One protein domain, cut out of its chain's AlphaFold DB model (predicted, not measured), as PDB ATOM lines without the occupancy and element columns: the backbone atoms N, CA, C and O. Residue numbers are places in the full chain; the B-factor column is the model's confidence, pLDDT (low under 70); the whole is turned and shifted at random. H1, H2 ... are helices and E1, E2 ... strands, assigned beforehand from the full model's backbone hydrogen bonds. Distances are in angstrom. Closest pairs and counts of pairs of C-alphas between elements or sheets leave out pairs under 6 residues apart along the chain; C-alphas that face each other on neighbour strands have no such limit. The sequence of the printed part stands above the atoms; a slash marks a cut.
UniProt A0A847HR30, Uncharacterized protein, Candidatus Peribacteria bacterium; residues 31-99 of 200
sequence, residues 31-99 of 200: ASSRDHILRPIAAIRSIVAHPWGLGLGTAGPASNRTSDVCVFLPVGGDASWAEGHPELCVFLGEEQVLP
ATOM      1  N   ALA A  31      20.627  27.740 -18.254       69.25
ATOM      2  CA  ALA A  31      21.709  28.450 -18.939       69.25
ATOM      3  C   ALA A  31      21.916  27.942 -20.380       69.25
ATOM      4  O   ALA A  31      21.973  28.748 -21.297       69.25
ATOM      5  N   SER A  32      21.923  26.621 -20.595       74.44
ATOM      6  CA  SER A  32      22.069  26.034 -21.937       74.44
ATOM      7  C   SER A  32      20.799  26.213 -22.771       74.44
ATOM      8  O   SER A  32      20.866  26.521 -23.954       74.44
ATOM      9  N   SER A  33      19.618  26.053 -22.160       80.38
ATOM     10  CA  SER A  33      18.333  26.174 -22.864       80.38
ATOM     11  C   SER A  33      18.053  27.583 -23.381       80.38
ATOM     12  O   SER A  33      17.347  27.734 -24.377       80.38
ATOM     13  N   ARG A  34      18.591  28.616 -22.721       85.31
ATOM     14  CA  ARG A  34      18.429  30.007 -23.152       85.31
ATOM     15  C   ARG A  34      19.063  30.243 -24.521       85.31
ATOM     16  O   ARG A  34      18.407  30.815 -25.390       85.31
ATOM     17  N   ASP A  35      20.283  29.763 -24.732       85.25
ATOM     18  CA  ASP A  35      21.007  29.971 -25.990       85.25
ATOM     19  C   ASP A  35      20.332  29.247 -27.159       85.25
ATOM     20  O   ASP A  35      20.166  29.843 -28.227       85.25
ATOM     21  N   HIS A  36      19.801  28.045 -26.914       86.81
ATOM     22  CA  HIS A  36      19.004  27.290 -27.888       86.81
ATOM     23  C   HIS A  36      17.749  28.040 -28.374       86.81
ATOM     24  O   HIS A  36      17.247  27.759 -29.460       86.81
ATOM     25  N   ILE A  37      17.218  28.994 -27.600       89.88
ATOM     26  CA  ILE A  37      16.059  29.816 -27.990       89.88
ATOM     27  C   ILE A  37      16.516  31.138 -28.609       89.88
ATOM     28  O   ILE A  37      15.975  31.577 -29.628       89.88
ATOM     29  N   LEU A  38      17.511  31.790 -28.006       91.75
ATOM     30  CA  LEU A  38      17.971  33.101 -28.453       91.75
ATOM     31  C   LEU A  38      18.670  33.040 -29.813       91.75
ATOM     32  O   LEU A  38      18.434  33.922 -30.640       91.75
ATOM     33  N   ARG A  39      19.469  32.000 -30.086       92.50
ATOM     34  CA  ARG A  39      20.212  31.860 -31.349       92.50
ATOM     35  C   ARG A  39      19.289  31.742 -32.570       92.50
ATOM     36  O   ARG A  39      19.474  32.526 -33.503       92.50
ATOM     37  N   PRO A  40      18.251  30.879 -32.587       94.81
ATOM     38  CA  PRO A  40      17.275  30.864 -33.678       94.81
ATOM     39  C   PRO A  40      16.545  32.196 -33.870       94.81
ATOM     40  O   PRO A  40      16.351  32.630 -35.003       94.81
ATOM     41  N   ILE A  41      16.171  32.882 -32.783       95.81
ATOM     42  CA  ILE A  41      15.499  34.190 -32.875       95.81
ATOM     43  C   ILE A  41      16.435  35.236 -33.486       95.81
ATOM     44  O   ILE A  41      16.020  35.986 -34.373       95.81
ATOM     45  N   ALA A  42      17.693  35.282 -33.045       95.50
ATOM     46  CA  ALA A  42      18.709  36.151 -33.625       95.50
ATOM     47  C   ALA A  42      18.923  35.837 -35.115       95.50
ATOM     48  O   ALA A  42      19.001  36.757 -35.929       95.50
ATOM     49  N   ALA A  43      18.916  34.555 -35.490       96.81
ATOM     50  CA  ALA A  43      19.064  34.133 -36.878       96.81
ATOM     51  C   ALA A  43      17.881  34.591 -37.735       96.81
ATOM     52  O   ALA A  43      18.089  35.180 -38.792       96.81
ATOM     53  N   ILE A  44      16.647  34.423 -37.253       98.00
ATOM     54  CA  ILE A  44      15.444  34.912 -37.939       98.00
ATOM     55  C   ILE A  44      15.505  36.431 -38.127       98.00
ATOM     56  O   ILE A  44      15.250  36.918 -39.226       98.00
ATOM     57  N   ARG A  45      15.880  37.192 -37.089       97.81
ATOM     58  CA  ARG A  45      16.041  38.654 -37.193       97.81
ATOM     59  C   ARG A  45      17.084  39.033 -38.245       97.81
ATOM     60  O   ARG A  45      16.840  39.944 -39.028       97.81
ATOM     61  N   SER A  46      18.203  38.314 -38.287       97.00
ATOM     62  CA  SER A  46      19.256  38.540 -39.276       97.00
ATOM     63  C   SER A  46      18.799  38.216 -40.702       97.00
ATOM     64  O   SER A  46      19.038  39.020 -41.596       97.00
ATOM     65  N   ILE A  47      18.055  37.123 -40.915       98.31
ATOM     66  CA  ILE A  47      17.465  36.770 -42.220       98.31
ATOM     67  C   ILE A  47      16.462  37.835 -42.680       98.31
ATOM     68  O   ILE A  47      16.445  38.201 -43.852       98.31
ATOM     69  N   VAL A  48      15.635  38.356 -41.767       98.38
ATOM     70  CA  VAL A  48      14.690  39.442 -42.079       98.38
ATOM     71  C   VAL A  48      15.434  40.720 -42.477       98.38
ATOM     72  O   VAL A  48      15.010  41.398 -43.410       98.38
ATOM     73  N   ALA A  49      16.546  41.035 -41.809       98.19
ATOM     74  CA  ALA A  49      17.387  42.182 -42.151       98.19
ATOM     75  C   ALA A  49      18.196  41.975 -43.450       98.19
ATOM     76  O   ALA A  49      18.448  42.938 -44.171       98.19
ATOM     77  N   HIS A  50      18.560  40.731 -43.772       98.00
ATOM     78  CA  HIS A  50      19.397  40.357 -44.916       98.00
ATOM     79  C   HIS A  50      18.720  39.246 -45.742       98.00
ATOM     80  O   HIS A  50      19.172  38.098 -45.743       98.00
ATOM     81  N   PRO A  51      17.637  39.550 -46.483       98.19
ATOM     82  CA  PRO A  51      16.829  38.528 -47.160       98.19
ATOM     83  C   PRO A  51      17.581  37.767 -48.262       98.19
ATOM     84  O   PRO A  51      17.168  36.667 -48.634       98.19
ATOM     85  N   TRP A  52      18.681  38.333 -48.768       98.31
ATOM     86  CA  TRP A  52      19.566  37.734 -49.775       98.31
ATOM     87  C   TRP A  52      20.719  36.916 -49.180       98.31
ATOM     88  O   TRP A  52      21.518  36.362 -49.928       98.31
ATOM     89  N   GLY A  53      20.779  36.816 -47.853       97.75
ATOM     90  CA  GLY A  53      21.865  36.168 -47.135       97.75
ATOM     91  C   GLY A  53      23.051  37.097 -46.887       97.75
ATOM     92  O   GLY A  53      23.133  38.214 -47.398       97.75
ATOM     93  N   LEU A  54      23.960  36.609 -46.056       96.56
ATOM     94  CA  LEU A  54      25.214  37.239 -45.658       96.56
ATOM     95  C   LEU A  54      26.396  36.737 -46.505       96.56
ATOM     96  O   LEU A  54      27.445  37.375 -46.518       96.56
ATOM     97  N   GLY A  55      26.214  35.636 -47.243       96.62
ATOM     98  CA  GLY A  55      27.244  34.974 -48.040       96.62
ATOM     99  C   GLY A  55      27.528  33.547 -47.565       96.62
ATOM    100  O   GLY A  55      27.276  33.181 -46.422       96.62
ATOM    101  N   LEU A  56      28.063  32.714 -48.457       95.31
ATOM    102  CA  LEU A  56      28.420  31.336 -48.112       95.31
ATOM    103  C   LEU A  56      29.571  31.302 -47.101       95.31
ATOM    104  O   LEU A  56      30.569  32.006 -47.263       95.31
ATOM    105  N   GLY A  57      29.433  30.459 -46.078       93.50
ATOM    106  CA  GLY A  57      30.428  30.297 -45.016       93.50
ATOM    107  C   GLY A  57      30.488  31.437 -43.994       93.50
ATOM    108  O   GLY A  57      31.393  31.440 -43.162       93.50
ATOM    109  N   THR A  58      29.551  32.393 -44.013       94.56
ATOM    110  CA  THR A  58      29.481  33.455 -42.989       94.56
ATOM    111  C   THR A  58      28.803  33.013 -41.693       94.56
ATOM    112  O   THR A  58      28.841  33.744 -40.706       94.56
ATOM    113  N   ALA A  59      28.150  31.851 -41.690       95.12
ATOM    114  CA  ALA A  59      27.514  31.257 -40.523       95.12
ATOM    115  C   ALA A  59      27.919  29.782 -40.390       95.12
ATOM    116  O   ALA A  59      28.499  29.189 -41.299       95.12
ATOM    117  N   GLY A  60      27.637  29.190 -39.230       91.19
ATOM    118  CA  GLY A  60      27.915  27.774 -38.981       91.19
ATOM    119  C   GLY A  60      29.410  27.425 -38.881       91.19
ATOM    120  O   GLY A  60      30.267  28.312 -38.861       91.19
ATOM    121  N   PRO A  61      29.754  26.133 -38.763       89.94
ATOM    122  CA  PRO A  61      31.126  25.690 -38.502       89.94
ATOM    123  C   PRO A  61      32.160  26.083 -39.559       89.94
ATOM    124  O   PRO A  61      33.340  26.209 -39.230       89.94
ATOM    125  N   ALA A  62      31.753  26.338 -40.805       90.88
ATOM    126  CA  ALA A  62      32.645  26.901 -41.819       90.88
ATOM    127  C   ALA A  62      33.216  28.268 -41.394       90.88
ATOM    128  O   ALA A  62      34.412  28.515 -41.577       90.88
ATOM    129  N   SER A  63      32.394  29.112 -40.757       92.62
ATOM    130  CA  SER A  63      32.811  30.434 -40.274       92.62
ATOM    131  C   SER A  63      33.861  30.360 -39.159       92.62
ATOM    132  O   SER A  63      34.719  31.243 -39.084       92.62
ATOM    133  N   ASN A  64      33.895  29.255 -38.392       91.38
ATOM    134  CA  ASN A  64      34.866  29.024 -37.312       91.38
ATOM    135  C   ASN A  64      36.325  29.064 -37.789       91.38
ATOM    136  O   ASN A  64      37.224  29.311 -36.993       91.38
ATOM    137  N   ARG A  65      36.590  28.807 -39.078       90.06
ATOM    138  CA  ARG A  65      37.955  28.880 -39.632       90.06
ATOM    139  C   ARG A  65      38.478  30.306 -39.779       90.06
ATOM    140  O   ARG A  65      39.680  30.488 -39.937       90.06
ATOM    141  N   THR A  66      37.582  31.285 -39.799       91.44
ATOM    142  CA  THR A  66      37.898  32.694 -40.071       91.44
ATOM    143  C   THR A  66      37.468  33.635 -38.949       91.44
ATOM    144  O   THR A  66      37.735  34.831 -39.025       91.44
ATOM    145  N   SER A  67      36.783  33.108 -37.937       93.75
ATOM    146  CA  SER A  67      36.310  33.842 -36.771       93.75
ATOM    147  C   SER A  67      37.255  33.671 -35.585       93.75
ATOM    148  O   SER A  67      37.961  32.668 -35.476       93.75
ATOM    149  N   ASP A  68      37.195  34.609 -34.652       95.62
ATOM    150  CA  ASP A  68      37.856  34.488 -33.363       95.62
ATOM    151  C   ASP A  68      37.175  33.439 -32.473       95.62
ATOM    152  O   ASP A  68      35.983  33.140 -32.613       95.62
ATOM    153  N   VAL A  69      37.929  32.895 -31.519       94.81
ATOM    154  CA  VAL A  69      37.377  32.009 -30.491       94.81
ATOM    155  C   VAL A  69      36.743  32.873 -29.409       94.81
ATOM    156  O   VAL A  69      37.447  33.506 -28.626       94.81
ATOM    157  N   CYS A  70      35.413  32.897 -29.371       95.69
ATOM    158  CA  CYS A  70      34.668  33.716 -28.420       95.69
ATOM    159  C   CYS A  70      34.169  32.921 -27.213       95.69
ATOM    160  O   CYS A  70      33.566  31.855 -27.356       95.69
ATOM    161  N   VAL A  71      34.372  33.483 -26.025       95.12
ATOM    162  CA  VAL A  71      33.923  32.953 -24.740       95.12
ATOM    163  C   VAL A  71      33.023  33.986 -24.076       95.12
ATOM    164  O   VAL A  71      33.450  35.094 -23.766       95.12
ATOM    165  N   PHE A  72      31.769  33.606 -23.845       93.50
ATOM    166  CA  PHE A  72      30.775  34.456 -23.197       93.50
ATOM    167  C   PHE A  72      30.621  34.033 -21.739       93.50
ATOM    168  O   PHE A  72      30.176  32.924 -21.441       93.50
ATOM    169  N   LEU A  73      31.005  34.917 -20.826       94.06
ATOM    170  CA  LEU A  73      30.839  34.755 -19.388       94.06
ATOM    171  C   LEU A  73      29.648  35.601 -18.911       94.06
ATOM    172  O   LEU A  73      29.313  36.615 -19.529       94.06
ATOM    173  N   PRO A  74      28.982  35.221 -17.808       93.06
ATOM    174  CA  PRO A  74      27.976  36.080 -17.196       93.06
ATOM    175  C   PRO A  74      28.596  37.406 -16.729       93.06
ATOM    176  O   PRO A  74      29.793  37.487 -16.451       93.06
ATOM    177  N   VAL A  75      27.765  38.442 -16.593       94.88
ATOM    178  CA  VAL A  75      28.183  39.732 -16.023       94.88
ATOM    179  C   VAL A  75      28.800  39.502 -14.638       94.88
ATOM    180  O   VAL A  75      28.182  38.863 -13.786       94.88
ATOM    181  N   GLY A  76      30.020  40.006 -14.426       95.12
ATOM    182  CA  GLY A  76      30.796  39.800 -13.195       95.12
ATOM    183  C   GLY A  76      31.588  38.486 -13.127       95.12
ATOM    184  O   GLY A  76      32.123  38.168 -12.068       95.12
ATOM    185  N   GLY A  77      31.655  37.716 -14.218       95.88
ATOM    186  CA  GLY A  77      32.544  36.558 -14.331       95.88
ATOM    187  C   GLY A  77      34.031  36.937 -14.308       95.88
ATOM    188  O   GLY A  77      34.400  38.068 -14.611       95.88
ATOM    189  N   ASP A  78      34.883  35.972 -13.958       97.25
ATOM    190  CA  ASP A  78      36.338  36.142 -13.939       97.25
ATOM    191  C   ASP A  78      36.940  35.843 -15.321       97.25
ATOM    192  O   ASP A  78      36.847  34.719 -15.817       97.25
ATOM    193  N   ALA A  79      37.540  36.861 -15.941       97.44
ATOM    194  CA  ALA A  79      38.229  36.772 -17.229       97.44
ATOM    195  C   ALA A  79      39.761  36.697 -17.089       97.44
ATOM    196  O   ALA A  79      40.448  36.547 -18.099       97.44
ATOM    197  N   SER A  80      40.305  36.767 -15.866       97.19
ATOM    198  CA  SER A  80      41.757  36.836 -15.629       97.19
ATOM    199  C   SER A  80      42.509  35.605 -16.143       97.19
ATOM    200  O   SER A  80      43.646  35.699 -16.600       97.19
ATOM    201  N   TRP A  81      41.850  34.442 -16.173       96.81
ATOM    202  CA  TRP A  81      42.416  33.212 -16.732       96.81
ATOM    203  C   TRP A  81      42.755  33.323 -18.230       96.81
ATOM    204  O   TRP A  81      43.594  32.565 -18.715       96.81
ATOM    205  N   ALA A  82      42.121  34.247 -18.959       97.06
ATOM    206  CA  ALA A  82      42.327  34.452 -20.390       97.06
ATOM    207  C   ALA A  82      43.371  35.539 -20.710       97.06
ATOM    208  O   ALA A  82      43.691  35.735 -21.879       97.06
ATOM    209  N   GLU A  83      43.947  36.221 -19.714       95.75
ATOM    210  CA  GLU A  83      44.936  37.296 -19.936       95.75
ATOM    211  C   GLU A  83      46.190  36.816 -20.688       95.75
ATOM    212  O   GLU A  83      46.799  37.575 -21.439       95.75
ATOM    213  N   GLY A  84      46.561  35.541 -20.528       96.44
ATOM    214  CA  GLY A  84      47.676  34.917 -21.249       96.44
ATOM    215  C   GLY A  84      47.355  34.471 -22.682       96.44
ATOM    216  O   GLY A  84      48.228  33.900 -23.333       96.44
ATOM    217  N   HIS A  85      46.128  34.701 -23.157       96.56
ATOM    218  CA  HIS A  85      45.583  34.159 -24.401       96.56
ATOM    219  C   HIS A  85      45.042  35.277 -25.312       96.56
ATOM    220  O   HIS A  85      43.826  35.453 -25.417       96.56
ATOM    221  N   PRO A  86      45.911  36.056 -25.986       94.06
ATOM    222  CA  PRO A  86      45.494  37.184 -26.833       94.06
ATOM    223  C   PRO A  86      44.630  36.772 -28.042       94.06
ATOM    224  O   PRO A  86      43.980  37.607 -28.678       94.06
ATOM    225  N   GLU A  87      44.619  35.485 -28.386       94.31
ATOM    226  CA  GLU A  87      43.751  34.894 -29.399       94.31
ATOM    227  C   GLU A  87      42.294  34.717 -28.940       94.31
ATOM    228  O   GLU A  87      41.411  34.582 -29.791       94.31
ATOM    229  N   LEU A  88      42.033  34.713 -27.626       96.56
ATOM    230  CA  LEU A  88      40.697  34.525 -27.069       96.56
ATOM    231  C   LEU A  88      39.948  35.849 -26.965       96.56
ATOM    232  O   LEU A  88      40.413  36.830 -26.389       96.56
ATOM    233  N   CYS A  89      38.726  35.823 -27.468       97.44
ATOM    234  CA  CYS A  89      37.771  36.900 -27.341       97.44
ATOM    235  C   CYS A  89      36.858  36.621 -26.153       97.44
ATOM    236  O   CYS A  89      36.055  35.688 -26.198       97.44
ATOM    237  N   VAL A  90      36.974  37.397 -25.081       97.50
ATOM    238  CA  VAL A  90      36.203  37.172 -23.852       97.50
ATOM    239  C   VAL A  90      35.206  38.298 -23.652       97.50
ATOM    240  O   VAL A  90      35.559  39.476 -23.712       97.50
ATOM    241  N   PHE A  91      33.962  37.915 -23.381       97.25
ATOM    242  CA  PHE A  91      32.848  38.823 -23.147       97.25
ATOM    243  C   PHE A  91      32.278  38.614 -21.743       97.25
ATOM    244  O   PHE A  91      32.084  37.471 -21.323       97.25
ATOM    245  N   LEU A  92      31.971  39.699 -21.028       96.00
ATOM    246  CA  LEU A  92      31.188  39.684 -19.787       96.00
ATOM    247  C   LEU A  92      29.782  40.214 -20.094       96.00
ATOM    248  O   LEU A  92      29.546  41.418 -20.176       96.00
ATOM    249  N   GLY A  93      28.828  39.307 -20.296       93.19
ATOM    250  CA  GLY A  93      27.556  39.657 -20.926       93.19
ATOM    251  C   GLY A  93      27.767  40.001 -22.402       93.19
ATOM    252  O   GLY A  93      28.202  39.150 -23.168       93.19
ATOM    253  N   GLU A  94      27.456  41.239 -22.787       93.19
ATOM    254  CA  GLU A  94      27.618  41.744 -24.163       93.19
ATOM    255  C   GLU A  94      28.899  42.586 -24.335       93.19
ATOM    256  O   GLU A  94      29.226  43.009 -25.441       93.19
ATOM    257  N   GLU A  95      29.618  42.869 -23.243       96.44
ATOM    258  CA  GLU A  95      30.807  43.719 -23.261       96.44
ATOM    259  C   GLU A  95      32.061  42.881 -23.516       96.44
ATOM    260  O   GLU A  95      32.363  41.959 -22.755       96.44
ATOM    261  N   GLN A  96      32.796  43.205 -24.581       97.25
ATOM    262  CA  GLN A  96      34.105  42.619 -24.850       97.25
ATOM    263  C   GLN A  96      35.115  43.149 -23.827       97.25
ATOM    264  O   GLN A  96      35.372  44.350 -23.775       97.25
ATOM    265  N   VAL A  97      35.711  42.254 -23.042       97.50
ATOM    266  CA  VAL A  97      36.754  42.604 -22.063       97.50
ATOM    267  C   VAL A  97      38.157  42.264 -22.551       97.50
ATOM    268  O   VAL A  97      39.114  42.925 -22.157       97.50
ATOM    269  N   LEU A  98      38.290  41.254 -23.418       97.19
ATOM    270  CA  LEU A  98      39.559  40.851 -24.021       97.19
ATOM    271  C   LEU A  98      39.368  40.435 -25.490       97.19
ATOM    272  O   LEU A  98      38.331  39.851 -25.815       97.19
ATOM    273  N   PRO A  99      40.369  40.674 -26.355       96.75
ATOM    274  CA  PRO A  99      41.489  41.590 -26.136       96.75
ATOM    275  C   PRO A  99      41.021  43.060 -26.240       96.75
ATOM    276  O   PRO A  99      39.922  43.336 -26.710       96.75
TER     277      PRO A  99
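Overview. This is residues 31 to 99 of the 200 residues of an uncharacterized protein of Candidatus Peribacteria bacterium (UniProt A0A847HR30). A small sheet of three short strands makes one end of an open, loosely built shape, and one long helix, H1, makes the other, with no contact between them. The link that joins them holds the short helix H2, and a long loop, residues 74 to 87, folds back from the end of E1 to the start of E2. The printed part has 69 residues, with two named helices and three named strands in the order H1 H2 E1 E2 E3; the sheet is mixed, in the order E1 E2 E3, and the class is mixed, helices and strands. The whole is loose, with a radius of gyration of the C-alphas of 14.4 A, and elongated, spanning 40 by 26 by 18 A.

Along the chain. E1 is residues 69 to 73, 13.2 A long, beginning at C-alpha 69 at (37.377, 32.009, -30.491). E2 is residues 88 to 92, 13.0 A, and E3 is residues 95 to 98, ending at C-alpha 98 at (39.559, 40.851, -24.021). H1 is residues 31 to 49, 27.3 A, from C-alpha 31 at (21.709, 28.450, -18.939). H2 is residues 60 to 63.

Arrangement. E2 is the inner strand. E1 and E2 are parallel, at 22 degrees, with N 71 and O 89 2.8 A apart, within hydrogen-bond range. E2 and E3 form an antiparallel hairpin, at 143 degrees, with N 97 and O 90 2.9 A apart. Neither helix is on the sheet, and H1 and H2 are apart. In H1, 13 of 15 O i to N i+4 pairs are within hydrogen-bond range; H2 is too short for such a pair.

Size, cuts and confidence. The C-alphas of Trp 52 and Ser 80, the two farthest apart, are 40.7 A apart. The printed part has no cut. The link from E1 to E2 is long. Residues 31 to 42 and 47 to 53 stand free. Only residue 31 has a pLDDT under 70.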